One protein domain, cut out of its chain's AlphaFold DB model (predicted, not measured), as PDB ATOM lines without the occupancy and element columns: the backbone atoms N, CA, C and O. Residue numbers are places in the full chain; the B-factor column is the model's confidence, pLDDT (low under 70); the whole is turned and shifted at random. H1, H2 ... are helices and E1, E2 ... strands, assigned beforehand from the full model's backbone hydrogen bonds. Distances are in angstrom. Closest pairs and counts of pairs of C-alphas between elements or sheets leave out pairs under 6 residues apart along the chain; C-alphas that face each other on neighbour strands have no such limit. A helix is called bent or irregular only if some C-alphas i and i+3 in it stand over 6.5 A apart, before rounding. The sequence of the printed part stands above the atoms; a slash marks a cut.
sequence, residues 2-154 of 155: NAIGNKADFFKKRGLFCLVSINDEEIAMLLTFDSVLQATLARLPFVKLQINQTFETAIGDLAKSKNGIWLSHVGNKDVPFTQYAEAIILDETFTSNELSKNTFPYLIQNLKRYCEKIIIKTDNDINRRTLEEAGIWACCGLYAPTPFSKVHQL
ATOM      1  N   ASN A   2     180.398 201.705 233.567       74.06
ATOM      2  CA  ASN A   2     180.001 203.124 233.429       74.06
ATOM      3  C   ASN A   2     181.125 204.139 233.704       74.06
ATOM      4  O   ASN A   2     181.276 205.095 232.951       74.06
ATOM      5  N   ALA A   3     181.967 203.908 234.718       80.19
ATOM      6  CA  ALA A   3     183.112 204.781 234.993       80.19
ATOM      7  C   ALA A   3     184.096 204.859 233.808       80.19
ATOM      8  O   ALA A   3     184.567 205.945 233.474       80.19
ATOM      9  N   ILE A   4     184.357 203.726 233.142       82.44
ATOM     10  CA  ILE A   4     185.221 203.644 231.954       82.44
ATOM     11  C   ILE A   4     184.545 204.326 230.761       82.44
ATOM     12  O   ILE A   4     185.175 205.116 230.063       82.44
ATOM     13  N   GLY A   5     183.243 204.086 230.572       80.69
ATOM     14  CA  GLY A   5     182.441 204.742 229.538       80.69
ATOM     15  C   GLY A   5     182.475 206.269 229.635       80.69
ATOM     16  O   GLY A   5     182.684 206.936 228.627       80.69
ATOM     17  N   ASN A   6     182.400 206.826 230.846       85.81
ATOM     18  CA  ASN A   6     182.466 208.274 231.081       85.81
ATOM     19  C   ASN A   6     183.822 208.902 230.713       85.81
ATOM     20  O   ASN A   6     183.925 210.120 230.583       85.81
ATOM     21  N   LYS A   7     184.877 208.093 230.570       86.31
ATOM     22  CA  LYS A   7     186.213 208.535 230.149       86.31
ATOM     23  C   LYS A   7     186.546 208.115 228.714       86.31
ATOM     24  O   LYS A   7     187.659 208.369 228.266       86.31
ATOM     25  N   ALA A   8     185.604 207.521 227.978       87.50
ATOM     26  CA  ALA A   8     185.840 206.953 226.651       87.50
ATOM     27  C   ALA A   8     186.448 207.950 225.654       87.50
ATOM     28  O   ALA A   8     187.340 207.583 224.890       87.50
ATOM     29  N   ASP A   9     186.010 209.210 225.684       88.75
ATOM     30  CA  ASP A   9     186.516 210.246 224.781       88.75
ATOM     31  C   ASP A   9     188.012 210.503 224.958       88.75
ATOM     32  O   ASP A   9     188.706 210.744 223.971       88.75
ATOM     33  N   PHE A  10     188.525 210.420 226.189       89.81
ATOM     34  CA  PHE A  10     189.952 210.581 226.465       89.81
ATOM     35  C   PHE A  10     190.766 209.480 225.777       89.81
ATOM     36  O   PHE A  10     191.712 209.783 225.054       89.81
ATOM     37  N   PHE A  11     190.353 208.218 225.935       91.38
ATOM     38  CA  PHE A  11     191.028 207.076 225.316       91.38
ATOM     39  C   PHE A  11     190.959 207.139 223.789       91.38
ATOM     40  O   PHE A  11     191.985 207.050 223.117       91.38
ATOM     41  N   LYS A  12     189.762 207.377 223.237       89.88
ATOM     42  CA  LYS A  12     189.537 207.420 221.785       89.88
ATOM     43  C   LYS A  12     190.319 208.540 221.103       89.88
ATOM     44  O   LYS A  12     191.000 208.280 220.120       89.88
ATOM     45  N   LYS A  13     190.262 209.772 221.629       90.06
ATOM     46  CA  LYS A  13     190.960 210.931 221.034       90.06
ATOM     47  C   LYS A  13     192.481 210.776 221.038       90.06
ATOM     48  O   LYS A  13     193.155 211.419 220.243       90.06
ATOM     49  N   ARG A  14     193.016 209.966 221.951       88.88
ATOM     50  CA  ARG A  14     194.458 209.804 222.173       88.88
ATOM     51  C   ARG A  14     194.999 208.473 221.654       88.88
ATOM     52  O   ARG A  14     196.187 208.219 221.810       88.88
ATOM     53  N   GLY A  15     194.149 207.631 221.061       89.38
ATOM     54  CA  GLY A  15     194.543 206.301 220.587       89.38
ATOM     55  C   GLY A  15     195.007 205.362 221.707       89.38
ATOM     56  O   GLY A  15     195.801 204.462 221.455       89.38
ATOM     57  N   LEU A  16     194.544 205.577 222.942       91.25
ATOM     58  CA  LEU A  16     194.909 204.767 224.105       91.25
ATOM     59  C   LEU A  16     193.935 203.599 224.281       91.25
ATOM     60  O   LEU A  16     192.760 203.690 223.922       91.25
ATOM     61  N   PHE A  17     194.407 202.527 224.914       92.12
ATOM     62  CA  PHE A  17     193.584 201.396 225.343       92.12
ATOM     63  C   PHE A  17     193.435 201.372 226.869       92.12
ATOM     64  O   PHE A  17     194.242 201.940 227.604       92.12
ATOM     65  N   CYS A  18     192.387 200.708 227.350       92.31
ATOM     66  CA  CYS A  18     192.156 200.447 228.768       92.31
ATOM     67  C   CYS A  18     192.146 198.937 228.984       92.31
ATOM     68  O   CYS A  18     191.252 198.245 228.501       92.31
ATOM     69  N   LEU A  19     193.153 198.431 229.688       93.06
ATOM     70  CA  LEU A  19     193.246 197.015 230.012       93.06
ATOM     71  C   LEU A  19     192.398 196.711 231.253       93.06
ATOM     72  O   LEU A  19     192.549 197.376 232.278       93.06
ATOM     73  N   VAL A  20     191.501 195.730 231.158       92.44
ATOM     74  CA  VAL A  20     190.671 195.251 232.271       92.44
ATOM     75  C   VAL A  20     191.076 193.821 232.593       92.44
ATOM     76  O   VAL A  20     190.899 192.930 231.766       92.44
ATOM     77  N   SER A  21     191.625 193.614 233.788       91.75
ATOM     78  CA  SER A  21     192.067 192.301 234.264       91.75
ATOM     79  C   SER A  21     190.886 191.453 234.723       91.75
ATOM     80  O   SER A  21     190.099 191.873 235.573       91.75
ATOM     81  N   ILE A  22     190.775 190.256 234.152       91.19
ATOM     82  CA  ILE A  22     189.816 189.224 234.530       91.19
ATOM     83  C   ILE A  22     190.586 188.156 235.303       91.19
ATOM     84  O   ILE A  22     191.350 187.385 234.725       91.19
ATOM     85  N   ASN A  23     190.405 188.146 236.621       86.94
ATOM     86  CA  ASN A  23     191.159 187.276 237.531       86.94
ATOM     87  C   ASN A  23     190.418 185.978 237.878       86.94
ATOM     88  O   ASN A  23     190.956 185.153 238.607       86.94
ATOM     89  N   ASP A  24     189.194 185.822 237.383       87.94
ATOM     90  CA  ASP A  24     188.293 184.721 237.702       87.94
ATOM     91  C   ASP A  24     187.754 184.121 236.397       87.94
ATOM     92  O   ASP A  24     187.265 184.854 235.528       87.94
ATOM     93  N   GLU A  25     187.879 182.804 236.246       86.06
ATOM     94  CA  GLU A  25     187.426 182.086 235.054       86.06
ATOM     95  C   GLU A  25     185.899 182.123 234.922       86.06
ATOM     96  O   GLU A  25     185.393 182.244 233.807       86.06
ATOM     97  N   GLU A  26     185.145 182.140 236.027       88.00
ATOM     98  CA  GLU A  26     183.685 182.273 235.985       88.00
ATOM     99  C   GLU A  26     183.276 183.632 235.408       88.00
ATOM    100  O   GLU A  26     182.361 183.719 234.586       88.00
ATOM    101  N   ILE A  27     183.999 184.702 235.759       88.25
ATOM    102  CA  ILE A  27     183.782 186.035 235.176       88.25
ATOM    103  C   ILE A  27     184.145 186.032 233.689       88.25
ATOM    104  O   ILE A  27     183.420 186.622 232.885       88.25
ATOM    105  N   ALA A  28     185.238 185.367 233.303       88.31
ATOM    106  CA  ALA A  28     185.607 185.223 231.897       88.31
ATOM    107  C   ALA A  28     184.499 184.503 231.107       88.31
ATOM    108  O   ALA A  28     184.093 184.979 230.049       88.31
ATOM    109  N   MET A  29     183.935 183.431 231.661       87.69
ATOM    110  CA  MET A  29     182.806 182.708 231.074       87.69
ATOM    111  C   MET A  29     181.543 183.571 230.998       87.69
ATOM    112  O   MET A  29     180.884 183.603 229.962       87.69
ATOM    113  N   LEU A  30     181.220 184.348 232.035       88.56
ATOM    114  CA  LEU A  30     180.095 185.288 231.987       88.56
ATOM    115  C   LEU A  30     180.243 186.301 230.847       88.56
ATOM    116  O   LEU A  30     179.274 186.572 230.142       88.56
ATOM    117  N   LEU A  31     181.451 186.816 230.599       87.94
ATOM    118  CA  LEU A  31     181.716 187.704 229.460       87.94
ATOM    119  C   LEU A  31     181.525 187.012 228.096       87.94
ATOM    120  O   LEU A  31     181.236 187.679 227.098       87.94
ATOM    121  N   THR A  32     181.642 185.685 228.051       85.75
ATOM    122  CA  THR A  32     181.415 184.866 226.854       85.75
ATOM    123  C   THR A  32     179.937 184.598 226.567       85.75
ATOM    124  O   THR A  32     179.563 184.491 225.399       85.75
ATOM    125  N   PHE A  33     179.077 184.507 227.585       85.62
ATOM    126  CA  PHE A  33     177.674 184.099 227.394       85.62
ATOM    127  C   PHE A  33     176.647 185.203 227.666       85.62
ATOM    128  O   PHE A  33     175.528 185.141 227.154       85.62
ATOM    129  N   ASP A  34     177.000 186.238 228.430       89.56
ATOM    130  CA  ASP A  34     176.086 187.334 228.738       89.56
ATOM    131  C   ASP A  34     176.048 188.368 227.598       89.56
ATOM    132  O   ASP A  34     176.951 189.191 227.408       89.56
ATOM    133  N   SER A  35     174.947 188.351 226.846       88.38
ATOM    134  CA  SER A  35     174.715 189.268 225.722       88.38
ATOM    135  C   SER A  35     174.709 190.756 226.111       88.38
ATOM    136  O   SER A  35     175.113 191.602 225.309       88.38
ATOM    137  N   VAL A  36     174.296 191.103 227.335       90.38
ATOM    138  CA  VAL A  36     174.260 192.490 227.820       90.38
ATOM    139  C   VAL A  36     175.677 192.977 228.106       90.38
ATOM    140  O   VAL A  36     176.040 194.096 227.720       90.38
ATOM    141  N   LEU A  37     176.509 192.138 228.727       87.81
ATOM    142  CA  LEU A  37     177.922 192.438 228.951       87.81
ATOM    143  C   LEU A  37     178.681 192.555 227.629       87.81
ATOM    144  O   LEU A  37     179.411 193.531 227.440       87.81
ATOM    145  N   GLN A  38     178.446 191.646 226.681       88.19
ATOM    146  CA  GLN A  38     179.043 191.718 225.345       88.19
ATOM    147  C   GLN A  38     178.652 192.992 224.601       88.19
ATOM    148  O   GLN A  38     179.516 193.679 224.055       88.19
ATOM    149  N   ALA A  39     177.369 193.357 224.612       88.62
ATOM    150  CA  ALA A  39     176.902 194.594 223.995       88.62
ATOM    151  C   ALA A  39     177.526 195.831 224.661       88.62
ATOM    152  O   ALA A  39     177.885 196.798 223.982       88.62
ATOM    153  N   THR A  40     177.700 195.806 225.985       89.19
ATOM    154  CA  THR A  40     178.338 196.897 226.732       89.19
ATOM    155  C   THR A  40     179.820 197.027 226.377       89.19
ATOM    156  O   THR A  40     180.288 198.134 226.106       89.19
ATOM    157  N   LEU A  41     180.546 195.910 226.312       88.69
ATOM    158  CA  LEU A  41     181.949 195.863 225.900       88.69
ATOM    159  C   LEU A  41     182.139 196.316 224.451       88.69
ATOM    160  O   LEU A  41     183.003 197.152 224.178       88.69
ATOM    161  N   ALA A  42     181.268 195.872 223.544       88.62
ATOM    162  CA  ALA A  42     181.315 196.233 222.131       88.62
ATOM    163  C   ALA A  42     181.161 197.747 221.888       88.62
ATOM    164  O   ALA A  42     181.647 198.266 220.882       88.62
ATOM    165  N   ARG A  43     180.522 198.483 222.810       90.12
ATOM    166  CA  ARG A  43     180.427 199.957 222.774       90.12
ATOM    167  C   ARG A  43     181.725 200.659 223.198       90.12
ATOM    168  O   ARG A  43     181.878 201.863 222.969       90.12
ATOM    169  N   LEU A  44     182.660 199.925 223.797       91.56
ATOM    170  CA  LEU A  44     183.933 200.399 224.334       91.56
ATOM    171  C   LEU A  44     185.118 199.674 223.659       91.56
ATOM    172  O   LEU A  44     185.869 198.982 224.338       91.56
ATOM    173  N   PRO A  45     185.353 199.843 222.343       89.12
ATOM    174  CA  PRO A  45     186.360 199.067 221.599       89.12
ATOM    175  C   PRO A  45     187.819 199.322 222.028       89.12
ATOM    176  O   PRO A  45     188.715 198.564 221.673       89.12
ATOM    177  N   PHE A  46     188.071 200.390 222.793       91.12
ATOM    178  CA  PHE A  46     189.379 200.679 223.391       91.12
ATOM    179  C   PHE A  46     189.655 199.834 224.646       91.12
ATOM    180  O   PHE A  46     190.781 199.821 225.137       91.12
ATOM    181  N   VAL A  47     188.639 199.158 225.192       93.94
ATOM    182  CA  VAL A  47     188.805 198.236 226.316       93.94
ATOM    183  C   VAL A  47     189.337 196.909 225.793       93.94
ATOM    184  O   VAL A  47     188.742 196.323 224.887       93.94
ATOM    185  N   LYS A  48     190.435 196.447 226.387       94.19
ATOM    186  CA  LYS A  48     191.064 195.149 226.130       94.19
ATOM    187  C   LYS A  48     190.940 194.278 227.370       94.19
ATOM    188  O   LYS A  48     191.002 194.791 228.490       94.19
ATOM    189  N   LEU A  49     190.743 192.983 227.171       93.56
ATOM    190  CA  LEU A  49     190.550 192.034 228.264       93.56
ATOM    191  C   LEU A  49     191.875 191.344 228.562       93.56
ATOM    192  O   LEU A  49     192.410 190.646 227.706       93.56
ATOM    193  N   GLN A  50     192.407 191.544 229.763       93.62
ATOM    194  CA  GLN A  50     193.570 190.802 230.229       93.62
ATOM    195  C   GLN A  50     193.104 189.528 230.918       93.62
ATOM    196  O   GLN A  50     192.352 189.592 231.888       93.62
ATOM    197  N   ILE A  51     193.571 188.389 230.424       91.38
ATOM    198  CA  ILE A  51     193.139 187.066 230.869       91.38
ATOM    199  C   ILE A  51     194.376 186.263 231.263       91.38
ATOM    200  O   ILE A  51     195.447 186.416 230.666       91.38
ATOM    201  N   ASN A  52     194.270 185.444 232.305       88.44
ATOM    202  CA  ASN A  52     195.335 184.511 232.653       88.44
ATOM    203  C   ASN A  52     195.429 183.408 231.588       88.44
ATOM    204  O   ASN A  52     194.402 182.871 231.175       88.44
ATOM    205  N   GLN A  53     196.641 183.045 231.162       84.88
ATOM    206  CA  GLN A  53     196.830 181.971 230.183       84.88
ATOM    207  C   GLN A  53     196.211 180.628 230.603       84.88
ATOM    208  O   GLN A  53     195.904 179.814 229.742       84.88
ATOM    209  N   THR A  54     195.973 180.413 231.901       85.06
ATOM    210  CA  THR A  54     195.348 179.192 232.426       85.06
ATOM    211  C   THR A  54     193.855 179.050 232.105       85.06
ATOM    212  O   THR A  54     193.313 177.974 232.321       85.06
ATOM    213  N   PHE A  55     193.165 180.097 231.632       83.81
ATOM    214  CA  PHE A  55     191.712 180.065 231.376       83.81
ATOM    215  C   PHE A  55     191.394 179.531 229.971       83.81
ATOM    216  O   PHE A  55     190.809 180.230 229.140       83.81
ATOM    217  N   GLU A  56     191.815 178.298 229.683       72.81
ATOM    218  CA  GLU A  56     191.760 177.703 228.339       72.81
ATOM    219  C   GLU A  56     190.359 177.754 227.708       72.81
ATOM    220  O   GLU A  56     190.228 178.026 226.512       72.81
ATOM    221  N   THR A  57     189.310 177.554 228.513       71.88
ATOM    222  CA  THR A  57     187.923 177.467 228.033       71.88
ATOM    223  C   THR A  57     187.374 178.803 227.527       71.88
ATOM    224  O   THR A  57     186.640 178.835 226.542       71.88
ATOM    225  N   ALA A  58     187.768 179.920 228.146       75.94
ATOM    226  CA  ALA A  58     187.221 181.237 227.833       75.94
ATOM    227  C   ALA A  58     188.001 181.974 226.728       75.94
ATOM    228  O   ALA A  58     187.432 182.820 226.036       75.94
ATOM    229  N   ILE A  59     189.291 181.668 226.529       80.50
ATOM    230  CA  ILE A  59     190.171 182.426 225.617       80.50
ATOM    231  C   ILE A  59     189.665 182.387 224.170       80.50
ATOM    232  O   ILE A  59     189.586 183.430 223.525       80.50
ATOM    233  N   GLY A  60     189.316 181.206 223.654       81.38
ATOM    234  CA  GLY A  60     188.929 181.049 222.248       81.38
ATOM    235  C   GLY A  60     187.645 181.798 221.881       81.38
ATOM    236  O   GLY A  60     187.544 182.365 220.792       81.38
ATOM    237  N   ASP A  61     186.674 181.843 222.791       83.81
ATOM    238  CA  ASP A  61     185.408 182.529 222.542       83.81
ATOM    239  C   ASP A  61     185.494 184.029 222.819       83.81
ATOM    240  O   ASP A  61     185.014 184.829 222.011       83.81
ATOM    241  N   LEU A  62     186.194 184.443 223.880       84.62
ATOM    242  CA  LEU A  62     186.452 185.861 224.131       84.62
ATOM    243  C   LEU A  62     187.300 186.489 223.012       84.62
ATOM    244  O   LEU A  62     187.170 187.685 222.750       84.62
ATOM    245  N   ALA A  63     188.133 185.705 222.317       84.00
ATOM    246  CA  ALA A  63     188.963 186.195 221.218       84.00
ATOM    247  C   ALA A  63     188.129 186.605 220.002       84.00
ATOM    248  O   ALA A  63     188.551 187.448 219.214       84.00
ATOM    249  N   LYS A  64     186.924 186.042 219.868       82.81
ATOM    250  CA  LYS A  64     185.950 186.424 218.837       82.81
ATOM    251  C   LYS A  64     185.244 187.741 219.177       82.81
ATOM    252  O   LYS A  64     184.546 188.299 218.330       82.81
ATOM    253  N   SER A  65     185.387 188.239 220.409       82.56
ATOM    254  CA  SER A  65     184.806 189.514 220.821       82.56
ATOM    255  C   SER A  65     185.528 190.704 220.172       82.56
ATOM    256  O   SER A  65     186.666 190.614 219.719       82.56
ATOM    257  N   LYS A  66     184.877 191.874 220.156       83.06
ATOM    258  CA  LYS A  66     185.480 193.115 219.625       83.06
ATOM    259  C   LYS A  66     186.553 193.711 220.547       83.06
ATOM    260  O   LYS A  66     187.283 194.616 220.146       83.06
ATOM    261  N   ASN A  67     186.619 193.240 221.785       87.00
ATOM    262  CA  ASN A  67     187.460 193.757 222.852       87.00
ATOM    263  C   ASN A  67     188.646 192.815 222.999       87.00
ATOM    264  O   ASN A  67     188.671 192.008 223.920       87.00
ATOM    265  N   GLY A  68     189.566 192.851 222.032       88.56
ATOM    266  CA  GLY A  68     190.616 191.840 221.915       88.56
ATOM    267  C   GLY A  68     191.358 191.511 223.215       88.56
ATOM    268  O   GLY A  68     191.447 192.320 224.148       88.56
ATOM    269  N   ILE A  69     191.876 190.287 223.258       92.31
ATOM    270  CA  ILE A  69     192.438 189.674 224.461       92.31
ATOM    271  C   ILE A  69     193.929 189.911 224.555       92.31
ATOM    272  O   ILE A  69     194.656 189.822 223.564       92.31
ATOM    273  N   TRP A  70     194.379 190.162 225.775       93.81
ATOM    274  CA  TRP A  70     195.774 190.166 226.160       93.81
ATOM    275  C   TRP A  70     196.014 189.028 227.150       93.81
ATOM    276  O   TRP A  70     195.316 188.926 228.160       93.81
ATOM    277  N   LEU A  71     196.989 188.167 226.876       92.56
ATOM    278  CA  LEU A  71     197.312 187.068 227.785       92.56
ATOM    279  C   LEU A  71     198.332 187.521 228.812       92.56
ATOM    280  O   LEU A  71     199.322 188.162 228.477       92.56
ATOM    281  N   SER A  72     198.090 187.175 230.065       91.75
ATOM    282  CA  SER A  72     198.977 187.467 231.184       91.75
ATOM    283  C   SER A  72     199.625 186.214 231.744       91.75
ATOM    284  O   SER A  72     199.106 185.109 231.572       91.75
ATOM    285  N   HIS A  73     200.752 186.417 232.430       89.12
ATOM    286  CA  HIS A  73     201.564 185.360 233.031       89.12
ATOM    287  C   HIS A  73     202.095 184.353 232.008       89.12
ATOM    288  O   HIS A  73     202.249 183.172 232.309       89.12
ATOM    289  N   VAL A  74     202.394 184.816 230.791       89.81
ATOM    290  CA  VAL A  74     202.948 183.944 229.756       89.81
ATOM    291  C   VAL A  74     204.346 183.475 230.151       89.81
ATOM    292  O   VAL A  74     205.179 184.275 230.580       89.81
ATOM    293  N   GLY A  75     204.580 182.168 230.023       86.75
ATOM    294  CA  GLY A  75     205.799 181.496 230.489       86.75
ATOM    295  C   GLY A  75     205.743 181.026 231.947       86.75
ATOM    296  O   GLY A  75     206.701 180.424 232.427       86.75
ATOM    297  N   ASN A  76     204.632 181.267 232.656       81.25
ATOM    298  CA  ASN A  76     204.404 180.731 233.996       81.25
ATOM    299  C   ASN A  76     203.658 179.392 233.924       81.25
ATOM    300  O   ASN A  76     202.486 179.362 233.550       81.25
ATOM    301  N   LYS A  77     204.302 178.307 234.370       76.88
ATOM    302  CA  LYS A  77     203.804 176.917 234.290       76.88
ATOM    303  C   LYS A  77     203.770 176.360 232.858       76.88
ATOM    304  O   LYS A  77     203.862 177.098 231.880       76.88
ATOM    305  N   ASP A  78     203.590 175.044 232.759       77.12
ATOM    306  CA  ASP A  78     203.541 174.283 231.503       77.12
ATOM    307  C   ASP A  78     202.187 174.421 230.780       77.12
ATOM    308  O   ASP A  78     201.541 173.433 230.433       77.12
ATOM    309  N   VAL A  79     201.720 175.658 230.584       78.94
ATOM    310  CA  VAL A  79     200.487 175.949 229.839       78.94
ATOM    311  C   VAL A  79     200.830 176.195 228.365       78.94
ATOM    312  O   VAL A  79     201.741 176.981 228.080       78.94
ATOM    313  N   PRO A  80     200.123 175.566 227.409       76.44
ATOM    314  CA  PRO A  80     200.347 175.803 225.989       76.44
ATOM    315  C   PRO A  80     200.114 177.264 225.589       76.44
ATOM    316  O   PRO A  80     199.138 177.901 225.982       76.44
ATOM    317  N   PHE A  81     200.987 177.788 224.729       78.62
ATOM    318  CA  PHE A  81     200.800 179.116 224.153       78.62
ATOM    319  C   PHE A  81     199.644 179.121 223.142       78.62
ATOM    320  O   PHE A  81     199.607 178.301 222.224       78.62
ATOM    321  N   THR A  82     198.736 180.090 223.262       77.75
ATOM    322  CA  THR A  82     197.586 180.274 222.362       77.75
ATOM    323  C   THR A  82     197.787 181.493 221.454       77.75
ATOM    324  O   THR A  82     198.241 182.548 221.893       77.75
ATOM    325  N   GLN A  83     197.431 181.357 220.173       79.06
ATOM    326  CA  GLN A  83     197.637 182.389 219.142       79.06
ATOM    327  C   GLN A  83     196.505 183.427 219.067       79.06
ATOM    328  O   GLN A  83     196.512 184.294 218.200       79.06
ATOM    329  N   TYR A  84     195.513 183.349 219.953       83.56
ATOM    330  CA  TYR A  84     194.316 184.190 219.877       83.56
ATOM    331  C   TYR A  84     194.492 185.595 220.485       83.56
ATOM    332  O   TYR A  84     193.556 186.393 220.487       83.56
ATOM    333  N   ALA A  85     195.672 185.898 221.028       88.69
ATOM    334  CA  ALA A  85     195.932 187.122 221.773       88.69
ATOM    335  C   ALA A  85     196.500 188.242 220.895       88.69
ATOM    336  O   ALA A  85     197.444 188.043 220.131       88.69
ATOM    337  N   GLU A  86     195.987 189.458 221.076       92.25
ATOM    338  CA  GLU A  86     196.540 190.656 220.436       92.25
ATOM    339  C   GLU A  86     197.898 191.055 221.023       92.25
ATOM    340  O   GLU A  86     198.707 191.671 220.329       92.25
ATOM    341  N   ALA A  87     198.108 190.770 222.308       94.25
ATOM    342  CA  ALA A  87     199.344 191.029 223.029       94.25
ATOM    343  C   ALA A  87     199.540 190.004 224.149       94.25
ATOM    344  O   ALA A  87     198.577 189.436 224.671       94.25
ATOM    345  N   ILE A  88     200.791 189.812 224.553       94.12
ATOM    346  CA  ILE A  88     201.154 188.947 225.672       94.12
ATOM    347  C   ILE A  88     201.954 189.717 226.712       94.12
ATOM    348  O   ILE A  88     202.779 190.562 226.377       94.12
ATOM    349  N   ILE A  89     201.706 189.415 227.979       94.38
ATOM    350  CA  ILE A  89     202.414 189.948 229.136       94.38
ATOM    351  C   ILE A  89     203.154 188.775 229.768       94.38
ATOM    352  O   ILE A  89     202.528 187.831 230.264       94.38
ATOM    353  N   LEU A  90     204.483 188.832 229.716       93.38
ATOM    354  CA  LEU A  90     205.330 187.795 230.292       93.38
ATOM    355  C   LEU A  90     205.232 187.811 231.815       93.38
ATOM    356  O   LEU A  90     205.087 188.867 232.436       93.38
ATOM    357  N   ASP A  91     205.321 186.629 232.413       92.31
ATOM    358  CA  ASP A  91     205.415 186.513 233.859       92.31
ATOM    359  C   ASP A  91     206.710 187.150 234.387       92.31
ATOM    360  O   ASP A  91     207.767 187.064 233.757       92.31
ATOM    361  N   GLU A  92     206.633 187.797 235.549       89.19
ATOM    362  CA  GLU A  92     207.764 188.503 236.163       89.19
ATOM    363  C   GLU A  92     208.911 187.551 236.524       89.19
ATOM    364  O   GLU A  92     210.082 187.867 236.294       89.19
ATOM    365  N   THR A  93     208.584 186.360 237.035       89.38
ATOM    366  CA  THR A  93     209.580 185.351 237.421       89.38
ATOM    367  C   THR A  93     210.227 184.756 236.178       89.38
ATOM    368  O   THR A  93     211.450 184.642 236.103       89.38
ATOM    369  N   PHE A  94     209.410 184.431 235.170       89.94
ATOM    370  CA  PHE A  94     209.896 183.947 233.878       89.94
ATOM    371  C   PHE A  94     210.839 184.962 233.222       89.94
ATOM    372  O   PHE A  94     211.960 184.623 232.848       89.94
ATOM    373  N   THR A  95     210.423 186.229 233.162       90.25
ATOM    374  CA  THR A  95     211.225 187.312 232.587       90.25
ATOM    375  C   THR A  95     212.552 187.458 233.320       90.25
ATOM    376  O   THR A  95     213.595 187.469 232.675       90.25
ATOM    377  N   SER A  96     212.536 187.535 234.652       88.50
ATOM    378  CA  SER A  96     213.753 187.727 235.451       88.50
ATOM    379  C   SER A  96     214.771 186.605 235.228       88.50
ATOM    380  O   SER A  96     215.970 186.860 235.114       88.50
ATOM    381  N   ASN A  97     214.291 185.367 235.093       90.00
ATOM    382  CA  ASN A  97     215.137 184.205 234.840       90.00
ATOM    383  C   ASN A  97     215.725 184.201 233.424       90.00
ATOM    384  O   ASN A  97     216.899 183.872 233.249       90.00
ATOM    385  N   GLU A  98     214.931 184.552 232.412       90.69
ATOM    386  CA  GLU A  98     215.361 184.508 231.012       90.69
ATOM    387  C   GLU A  98     216.205 185.720 230.612       90.69
ATOM    388  O   GLU A  98     217.139 185.571 229.833       90.69
ATOM    389  N   LEU A  99     215.942 186.901 231.174       89.19
ATOM    390  CA  LEU A  99     216.591 188.159 230.790       89.19
ATOM    391  C   LEU A  99     218.108 188.165 231.031       89.19
ATOM    392  O   LEU A  99     218.843 188.842 230.320       89.19
ATOM    393  N   SER A 100     218.583 187.384 232.004       86.19
ATOM    394  CA  SER A 100     220.016 187.209 232.283       86.19
ATOM    395  C   SER A 100     220.744 186.325 231.260       86.19
ATOM    396  O   SER A 100     221.974 186.252 231.266       86.19
ATOM    397  N   LYS A 101     220.007 185.632 230.385       90.81
ATOM    398  CA  LYS A 101     220.556 184.656 229.444       90.81
ATOM    399  C   LYS A 101     220.761 185.282 228.070       90.81
ATOM    400  O   LYS A 101     219.882 185.944 227.522       90.81
ATOM    401  N   ASN A 102     221.866 184.922 227.421       89.69
ATOM    402  CA  ASN A 102     222.157 185.323 226.037       89.69
ATOM    403  C   ASN A 102     221.130 184.786 225.016       89.69
ATOM    404  O   ASN A 102     221.105 185.217 223.865       89.69
ATOM    405  N   THR A 103     220.287 183.832 225.420       92.50
ATOM    406  CA  THR A 103     219.205 183.265 224.607       92.50
ATOM    407  C   THR A 103     217.943 184.127 224.586       92.50
ATOM    408  O   THR A 103     217.071 183.880 223.754       92.50
ATOM    409  N   PHE A 104     217.833 185.135 225.456       92.81
ATOM    410  CA  PHE A 104     216.633 185.960 225.591       92.81
ATOM    411  C   PHE A 104     216.158 186.592 224.269       92.81
ATOM    412  O   PHE A 104     214.984 186.423 223.937       92.81
ATOM    413  N   PRO A 105     217.015 187.220 223.437       92.50
ATOM    414  CA  PRO A 105     216.556 187.793 222.170       92.50
ATOM    415  C   PRO A 105     215.944 186.748 221.225       92.50
ATOM    416  O   PRO A 105     214.936 187.010 220.572       92.50
ATOM    417  N   TYR A 106     216.499 185.532 221.199       93.44
ATOM    418  CA  TYR A 106     215.979 184.433 220.380       93.44
ATOM    419  C   TYR A 106     214.636 183.910 220.899       93.44
ATOM    420  O   TYR A 106     213.747 183.593 220.108       93.44
ATOM    421  N   LEU A 107     214.465 183.846 222.223       92.69
ATOM    422  CA  LEU A 107     213.186 183.514 222.851       92.69
ATOM    423  C   LEU A 107     212.103 184.517 222.430       92.69
ATOM    424  O   LEU A 107     211.043 184.110 221.955       92.69
ATOM    425  N   ILE A 108     212.392 185.815 222.540       94.50
ATOM    426  CA  ILE A 108     211.469 186.876 222.126       94.50
ATOM    427  C   ILE A 108     211.159 186.770 220.632       94.50
ATOM    428  O   ILE A 108     209.992 186.795 220.246       94.50
ATOM    429  N   GLN A 109     212.167 186.555 219.784       93.75
ATOM    430  CA  GLN A 109     211.962 186.371 218.347       93.75
ATOM    431  C   GLN A 109     211.036 185.186 218.030       93.75
ATOM    432  O   GLN A 109     210.211 185.281 217.120       93.75
ATOM    433  N   ASN A 110     211.139 184.081 218.773       92.12
ATOM    434  CA  ASN A 110     210.254 182.928 218.607       92.12
ATOM    435  C   ASN A 110     208.817 183.234 219.045       92.12
ATOM    436  O   ASN A 110     207.886 182.872 218.330       92.12
ATOM    437  N   LEU A 111     208.625 183.941 220.162       92.38
ATOM    438  CA  LEU A 111     207.297 184.368 220.618       92.38
ATOM    439  C   LEU A 111     206.638 185.338 219.627       92.38
ATOM    440  O   LEU A 111     205.449 185.207 219.334       92.38
ATOM    441  N   LYS A 112     207.421 186.244 219.026       93.00
ATOM    442  CA  LYS A 112     206.938 187.204 218.019       93.00
ATOM    443  C   LYS A 112     206.400 186.556 216.747       93.00
ATOM    444  O   LYS A 112     205.649 187.203 216.025       93.00
ATOM    445  N   ARG A 113     206.720 185.281 216.484       91.44
ATOM    446  CA  ARG A 113     206.100 184.515 215.387       91.44
ATOM    447  C   ARG A 113     204.610 184.271 215.612       91.44
ATOM    448  O   ARG A 113     203.889 184.071 214.643       91.44
ATOM    449  N   TYR A 114     204.171 184.275 216.869       89.94
ATOM    450  CA  TYR A 114     202.787 184.011 217.251       89.94
ATOM    451  C   TYR A 114     202.063 185.257 217.763       89.94
ATOM    452  O   TYR A 114     200.864 185.390 217.548       89.94
ATOM    453  N   CYS A 115     202.771 186.168 218.433       92.31
ATOM    454  CA  CYS A 115     202.208 187.427 218.904       92.31
ATOM    455  C   CYS A 115     203.252 188.546 218.833       92.31
ATOM    456  O   CYS A 115     204.242 188.535 219.561       92.31
ATOM    457  N   GLU A 116     203.029 189.528 217.959       92.75
ATOM    458  CA  GLU A 116     203.980 190.620 217.719       92.75
ATOM    459  C   GLU A 116     204.169 191.528 218.948       92.75
ATOM    460  O   GLU A 116     205.271 192.027 219.194       92.75
ATOM    461  N   LYS A 117     203.100 191.737 219.729       95.31
ATOM    462  CA  LYS A 117     203.085 192.654 220.873       95.31
ATOM    463  C   LYS A 117     203.417 191.913 222.161       95.31
ATOM    464  O   LYS A 117     202.559 191.284 222.774       95.31
ATOM    465  N   ILE A 118     204.666 192.046 222.590       95.25
ATOM    466  CA  ILE A 118     205.164 191.454 223.833       95.25
ATOM    467  C   ILE A 118     205.414 192.555 224.855       95.25
ATOM    468  O   ILE A 118     206.096 193.541 224.567       95.25
ATOM    469  N   ILE A 119     204.852 192.376 226.043       94.88
ATOM    470  CA  ILE A 119     204.914 193.306 227.161       94.88
ATOM    471  C   ILE A 119     205.658 192.632 228.303       94.88
ATOM    472  O   ILE A 119     205.394 191.475 228.636       94.88
ATOM    473  N   ILE A 120     206.556 193.379 228.929       92.94
ATOM    474  CA  ILE A 120     207.278 192.930 230.113       92.94
ATOM    475  C   ILE A 120     206.932 193.826 231.288       92.94
ATOM    476  O   ILE A 120     206.913 195.053 231.172       92.94
ATOM    477  N   LYS A 121     206.671 193.208 232.438       88.50
ATOM    478  CA  LYS A 121     206.577 193.940 233.691       88.50
ATOM    479  C   LYS A 121     207.966 194.058 234.311       88.50
ATOM    480  O   LYS A 121     208.649 193.057 234.500       88.50
ATOM    481  N   THR A 122     208.389 195.286 234.581       85.31
ATOM    482  CA  THR A 122     209.680 195.604 235.188       85.31
ATOM    483  C   THR A 122     209.552 196.838 236.074       85.31
ATOM    484  O   THR A 122     208.787 197.760 235.783       85.31
ATOM    485  N   ASP A 123     210.280 196.831 237.180       81.38
ATOM    486  CA  ASP A 123     210.345 197.908 238.165       81.38
ATOM    487  C   ASP A 123     211.596 198.787 237.999       81.38
ATOM    488  O   ASP A 123     211.753 199.778 238.710       81.38
ATOM    489  N   ASN A 124     212.481 198.454 237.052       77.81
ATOM    490  CA  ASN A 124     213.749 199.141 236.854       77.81
ATOM    491  C   ASN A 124     214.114 199.295 235.370       77.81
ATOM    492  O   ASN A 124     213.698 198.518 234.517       77.81
ATOM    493  N   ASP A 125     214.925 200.310 235.066       76.81
ATOM    494  CA  ASP A 125     215.324 200.648 233.689       76.81
ATOM    495  C   ASP A 125     216.675 200.020 233.282       76.81
ATOM    496  O   ASP A 125     217.231 200.329 232.230       76.81
ATOM    497  N   ILE A 126     217.235 199.131 234.117       74.25
ATOM    498  CA  ILE A 126     218.610 198.613 233.968       74.25
ATOM    499  C   ILE A 126     218.772 197.842 232.652       74.25
ATOM    500  O   ILE A 126     219.804 197.937 231.992       74.25
ATOM    501  N   ASN A 127     217.737 197.111 232.242       81.94
ATOM    502  CA  ASN A 127     217.780 196.231 231.075       81.94
ATOM    503  C   ASN A 127     217.166 196.849 229.815       81.94
ATOM    504  O   ASN A 127     216.976 196.148 228.823       81.94
ATOM    505  N   ARG A 128     216.861 198.152 229.824       84.25
ATOM    506  CA  ARG A 128     216.126 198.815 228.742       84.25
ATOM    507  C   ARG A 128     216.714 198.563 227.359       84.25
ATOM    508  O   ARG A 128     215.976 198.219 226.443       84.25
ATOM    509  N   ARG A 129     218.038 198.672 227.221       86.88
ATOM    510  CA  ARG A 129     218.727 198.467 225.939       86.88
ATOM    511  C   ARG A 129     218.533 197.042 225.413       86.88
ATOM    512  O   ARG A 129     218.176 196.863 224.259       86.88
ATOM    513  N   THR A 130     218.674 196.044 226.285       88.12
ATOM    514  CA  THR A 130     218.440 194.630 225.961       88.12
ATOM    515  C   THR A 130     216.991 194.377 225.537       88.12
ATOM    516  O   THR A 130     216.746 193.623 224.598       88.12
ATOM    517  N   LEU A 131     216.021 195.009 226.206       90.81
ATOM    518  CA  LEU A 131     214.599 194.887 225.864       90.81
ATOM    519  C   LEU A 131     214.281 195.548 224.511       90.81
ATOM    520  O   LEU A 131     213.550 194.971 223.706       90.81
ATOM    521  N   GLU A 132     214.852 196.726 224.243       89.88
ATOM    522  CA  GLU A 132     214.732 197.422 222.957       89.88
ATOM    523  C   GLU A 132     215.347 196.591 221.815       89.88
ATOM    524  O   GLU A 132     214.690 196.367 220.798       89.88
ATOM    525  N   GLU A 133     216.557 196.055 222.001       90.44
ATOM    526  CA  GLU A 133     217.253 195.209 221.017       90.44
ATOM    527  C   GLU A 133     216.529 193.880 220.757       90.44
ATOM    528  O   GLU A 133     216.456 193.423 219.615       90.44
ATOM    529  N   ALA A 134     215.931 193.273 221.788       91.75
ATOM    530  CA  ALA A 134     215.089 192.085 221.639       91.75
ATOM    531  C   ALA A 134     213.751 192.384 220.929       91.75
ATOM    532  O   ALA A 134     213.041 191.464 220.515       91.75
ATOM    533  N   GLY A 135     213.393 193.661 220.760       92.62
ATOM    534  CA  GLY A 135     212.173 194.089 220.084       92.62
ATOM    535  C   GLY A 135     210.914 193.933 220.936       92.62
ATOM    536  O   GLY A 135     209.860 193.583 220.389       92.62
ATOM    537  N   ILE A 136     211.025 194.168 222.247       94.38
ATOM    538  CA  ILE A 136     209.897 194.252 223.184       94.38
ATOM    539  C   ILE A 136     209.018 195.455 222.833       94.38
ATOM    540  O   ILE A 136     209.516 196.535 222.523       94.38
ATOM    541  N   TRP A 137     207.696 195.272 222.870       95.00
ATOM    542  CA  TRP A 137     206.747 196.299 222.441       95.00
ATOM    543  C   TRP A 137     206.480 197.347 223.525       95.00
ATOM    544  O   TRP A 137     206.396 198.535 223.222       95.00
ATOM    545  N   ALA A 138     206.344 196.925 224.785       91.69
ATOM    546  CA  ALA A 138     206.131 197.843 225.901       91.69
ATOM    547  C   ALA A 138     206.635 197.275 227.234       91.69
ATOM    548  O   ALA A 138     206.712 196.062 227.427       91.69
ATOM    549  N   CYS A 139     206.913 198.175 228.177       90.56
ATOM    550  CA  CYS A 139     207.209 197.843 229.566       90.56
ATOM    551  C   CYS A 139     206.129 198.425 230.489       90.56
ATOM    552  O   CYS A 139     205.645 199.533 230.253       90.56
ATOM    553  N   CYS A 140     205.750 197.705 231.545       86.75
ATOM    554  CA  CYS A 140     204.842 198.199 232.584       86.75
ATOM    555  C   CYS A 140     205.460 198.036 233.981       86.75
ATOM    556  O   CYS A 140     206.296 197.167 234.181       86.75
ATOM    557  N   GLY A 141     205.057 198.869 234.949       83.81
ATOM    558  CA  GLY A 141     205.543 198.796 236.340       83.81
ATOM    559  C   GLY A 141     206.525 199.895 236.767       83.81
ATOM    560  O   GLY A 141     206.680 200.110 237.962       83.81
ATOM    561  N   LEU A 142     207.095 200.650 235.821       82.69
ATOM    562  CA  LEU A 142     208.060 201.727 236.107       82.69
ATOM    563  C   LEU A 142     207.441 202.964 236.778       82.69
ATOM    564  O   LEU A 142     208.100 203.660 237.546       82.69
ATOM    565  N   TYR A 143     206.180 203.267 236.463       82.69
ATOM    566  CA  TYR A 143     205.490 204.461 236.951       82.69
ATOM    567  C   TYR A 143     204.481 204.110 238.039       82.69
ATOM    568  O   TYR A 143     203.769 203.106 237.946       82.69
ATOM    569  N   ALA A 144     204.371 204.981 239.043       83.50
ATOM    570  CA  ALA A 144     203.374 204.839 240.092       83.50
ATOM    571  C   ALA A 144     201.942 204.886 239.513       83.50
ATOM    572  O   ALA A 144     201.650 205.707 238.634       83.50
ATOM    573  N   PRO A 145     201.023 204.036 240.003       85.94
ATOM    574  CA  PRO A 145     199.651 204.022 239.522       85.94
ATOM    575  C   PRO A 145     198.939 205.336 239.865       85.94
ATOM    576  O   PRO A 145     198.993 205.825 240.991       85.94
ATOM    577  N   THR A 146     198.215 205.887 238.891       87.06
ATOM    578  CA  THR A 146     197.361 207.067 239.085       87.06
ATOM    579  C   THR A 146     195.902 206.630 239.221       87.06
ATOM    580  O   THR A 146     195.450 205.786 238.442       87.06
ATOM    581  N   PRO A 147     195.118 207.199 240.160       88.69
ATOM    582  CA  PRO A 147     193.693 206.904 240.262       88.69
ATOM    583  C   PRO A 147     192.968 207.124 238.930       88.69
ATOM    584  O   PRO A 147     193.148 208.154 238.283       88.69
ATOM    585  N   PHE A 148     192.076 206.207 238.548       86.81
ATOM    586  CA  PHE A 148     191.381 206.270 237.254       86.81
ATOM    587  C   PHE A 148     190.571 207.567 237.050       86.81
ATOM    588  O   PHE A 148     190.451 208.079 235.938       86.81
ATOM    589  N   SER A 149     190.059 208.169 238.129       87.25
ATOM    590  CA  SER A 149     189.385 209.476 238.081       87.25
ATOM    591  C   SER A 149     190.284 210.594 237.528       87.25
ATOM    592  O   SER A 149     189.791 211.526 236.882       87.25
ATOM    593  N   LYS A 150     191.599 210.456 237.717       87.31
ATOM    594  CA  LYS A 150     192.660 211.374 237.303       87.31
ATOM    595  C   LYS A 150     193.416 210.904 236.054       87.31
ATOM    596  O   LYS A 150     194.474 211.435 235.764       87.31
ATOM    597  N   VAL A 151     192.861 209.980 235.262       84.94
ATOM    598  CA  VAL A 151     193.508 209.449 234.038       84.94
ATOM    599  C   VAL A 151     193.961 210.534 233.041       84.94
ATOM    600  O   VAL A 151     194.924 210.349 232.311       84.94
ATOM    601  N   HIS A 152     193.315 211.703 233.056       82.75
ATOM    602  CA  HIS A 152     193.690 212.868 232.249       82.75
ATOM    603  C   HIS A 152     195.039 213.504 232.639       82.75
ATOM    604  O   HIS A 152     195.526 214.345 231.894       82.75
ATOM    605  N   GLN A 153     195.610 213.128 233.787       83.69
ATOM    606  CA  GLN A 153     196.906 213.589 234.297       83.69
ATOM    607  C   GLN A 153     198.075 212.684 233.885       83.69
ATOM    608  O   GLN A 153     199.210 212.993 234.215       83.69
ATOM    609  N   LEU A 154     197.824 211.563 233.197       72.88
ATOM    610  CA  LEU A 154     198.872 210.654 232.702       72.88
ATOM    611  C   LEU A 154     199.623 211.229 231.479       72.88
ATOM    612  O   LEU A 154     200.040 210.479 230.599       72.88
TER     613      LEU A 154
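What this domain is: This is residues 2 to 154 of the 155 residues of an uncharacterized protein of Enterobacteriaceae bacterium ENNIH1 (UniProt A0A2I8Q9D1). Six parallel strands stand side by side in chain order, E1 to E6, as one sheet curled like an open half barrel, with short helices along its outside. H3, H4 and H5 lie outside the E1, E2 and E3 part, and H6, H7 and H8 outside the E4, E5 and E6 part. Residues 141 to 147 run past the open side from E6 toward the first residues, where H9 comes close to H2. The printed part has 153 residues with nine named helices and six named strands, in the order H1 H2 E1 H3 H4 E2 H5 E3 E4 H6 H7 E5 H8 E6 H9, and its class is mixed, helices and strands. It is compact, with a radius of gyration of the C-alphas of 16.3 A, and spans 48 by 38 by 23 A.

How they stand to each other: Start at H1, residues 2 to 5, which meets H2, residues 8 to 14, only through their link; neither is on the sheet, H2 only just, with 4 pairs of C-alphas within 10 A. Next comes edge strand E1, residues 18 to 22, parallel to E2, residues 47 to 52, at 32 degrees; look for N 20 and O 48, 2.9 A apart. Between these strands, H3, residues 25 to 33, only grazes the sheet with its residues 25 to 31, and H4, residues 35 to 42, is not on it. H3 and H4 only just touch, only at the corner by their link, with 3 pairs of C-alphas within 8 A, the closest Leu 31 and Leu 37 at 6.1 A. H5, residues 56 to 62, is only just irregular: C-alphas 57 and 60 are 6.9 A apart. It lies over E2 at a height over the sheet of 9.5 A. H5 touches H3, with the closest C-alphas, Met 29 and Ala 58, 5.7 A apart, at a shallow tilt of 33 degrees, only just short of steep. E3, residues 69 to 74, is parallel to E2, with N 70 and O 49 at 2.8 A, and to E4, residues 87 to 90, with N 89 and O 71 at 2.7 A. H6, residues 92 to 99, only just stands up from the sheet, at 41 degrees; it is close to but not clearly touching H7, residues 104 to 112, where the closest C-alphas, Glu 98 and Phe 104, are 5.8 A apart. H7 only grazes the sheet with its residues 108 to 112. E5, residues 117 to 121, pairs in a staggered way: residues 117 to 119 with E4, N 119 and O 88 at 2.8 A, and residues 119 to 121 with edge strand E6, residues 138 to 140, N 140 and O 120 at 2.9 A. H8, residues 128 to 133, only grazes the sheet with its residues 128 to 132. H9, residues 148 to 153, is irregular, C-alphas 149 and 152 being 8.0 A apart; it is close to but not clearly touching H2, with the closest C-alphas, Phe 10 and His 152, at 7.3 A. Each O i to N i+4 pair is within hydrogen-bond range in H2, H3, H4, H6, H7 and H8, against 1 of 3 in H5 and 0 of 2 in H9, where 1 of 4 and 2 of 3 O i to N i+3 pairs are; H1 is too short for an i+4 pair. Four strand-helix-strand units, two parallel neighbour strands with helices between, have right-handed crossovers: E1, H3 H4, E2; E2, H5, E3; E4, H6 H7, E5; and E5, H8, E6.

Where its parts are: Find C-alpha 2 at (180.001, 203.124, 233.429), where H1 begins. E1 starts at C-alpha 18, (192.156, 200.447, 228.768), and runs 12.8 A; E2 runs 16.5 A, E3 13.1 A and E5 13.3 A. H3 measures 12.6 A and H7 12.4 A. H9 ends at C-alpha 153, (196.906, 213.589, 234.297).

The domain as a whole: The two C-alphas farthest apart are those of Val 36 and Asn 102, 48.5 A. The printed part has no cut, and its one long link is E3 to E4, residues 75 to 86. The mean pLDDT of the printed part is 87.7, and no printed residue is under 70.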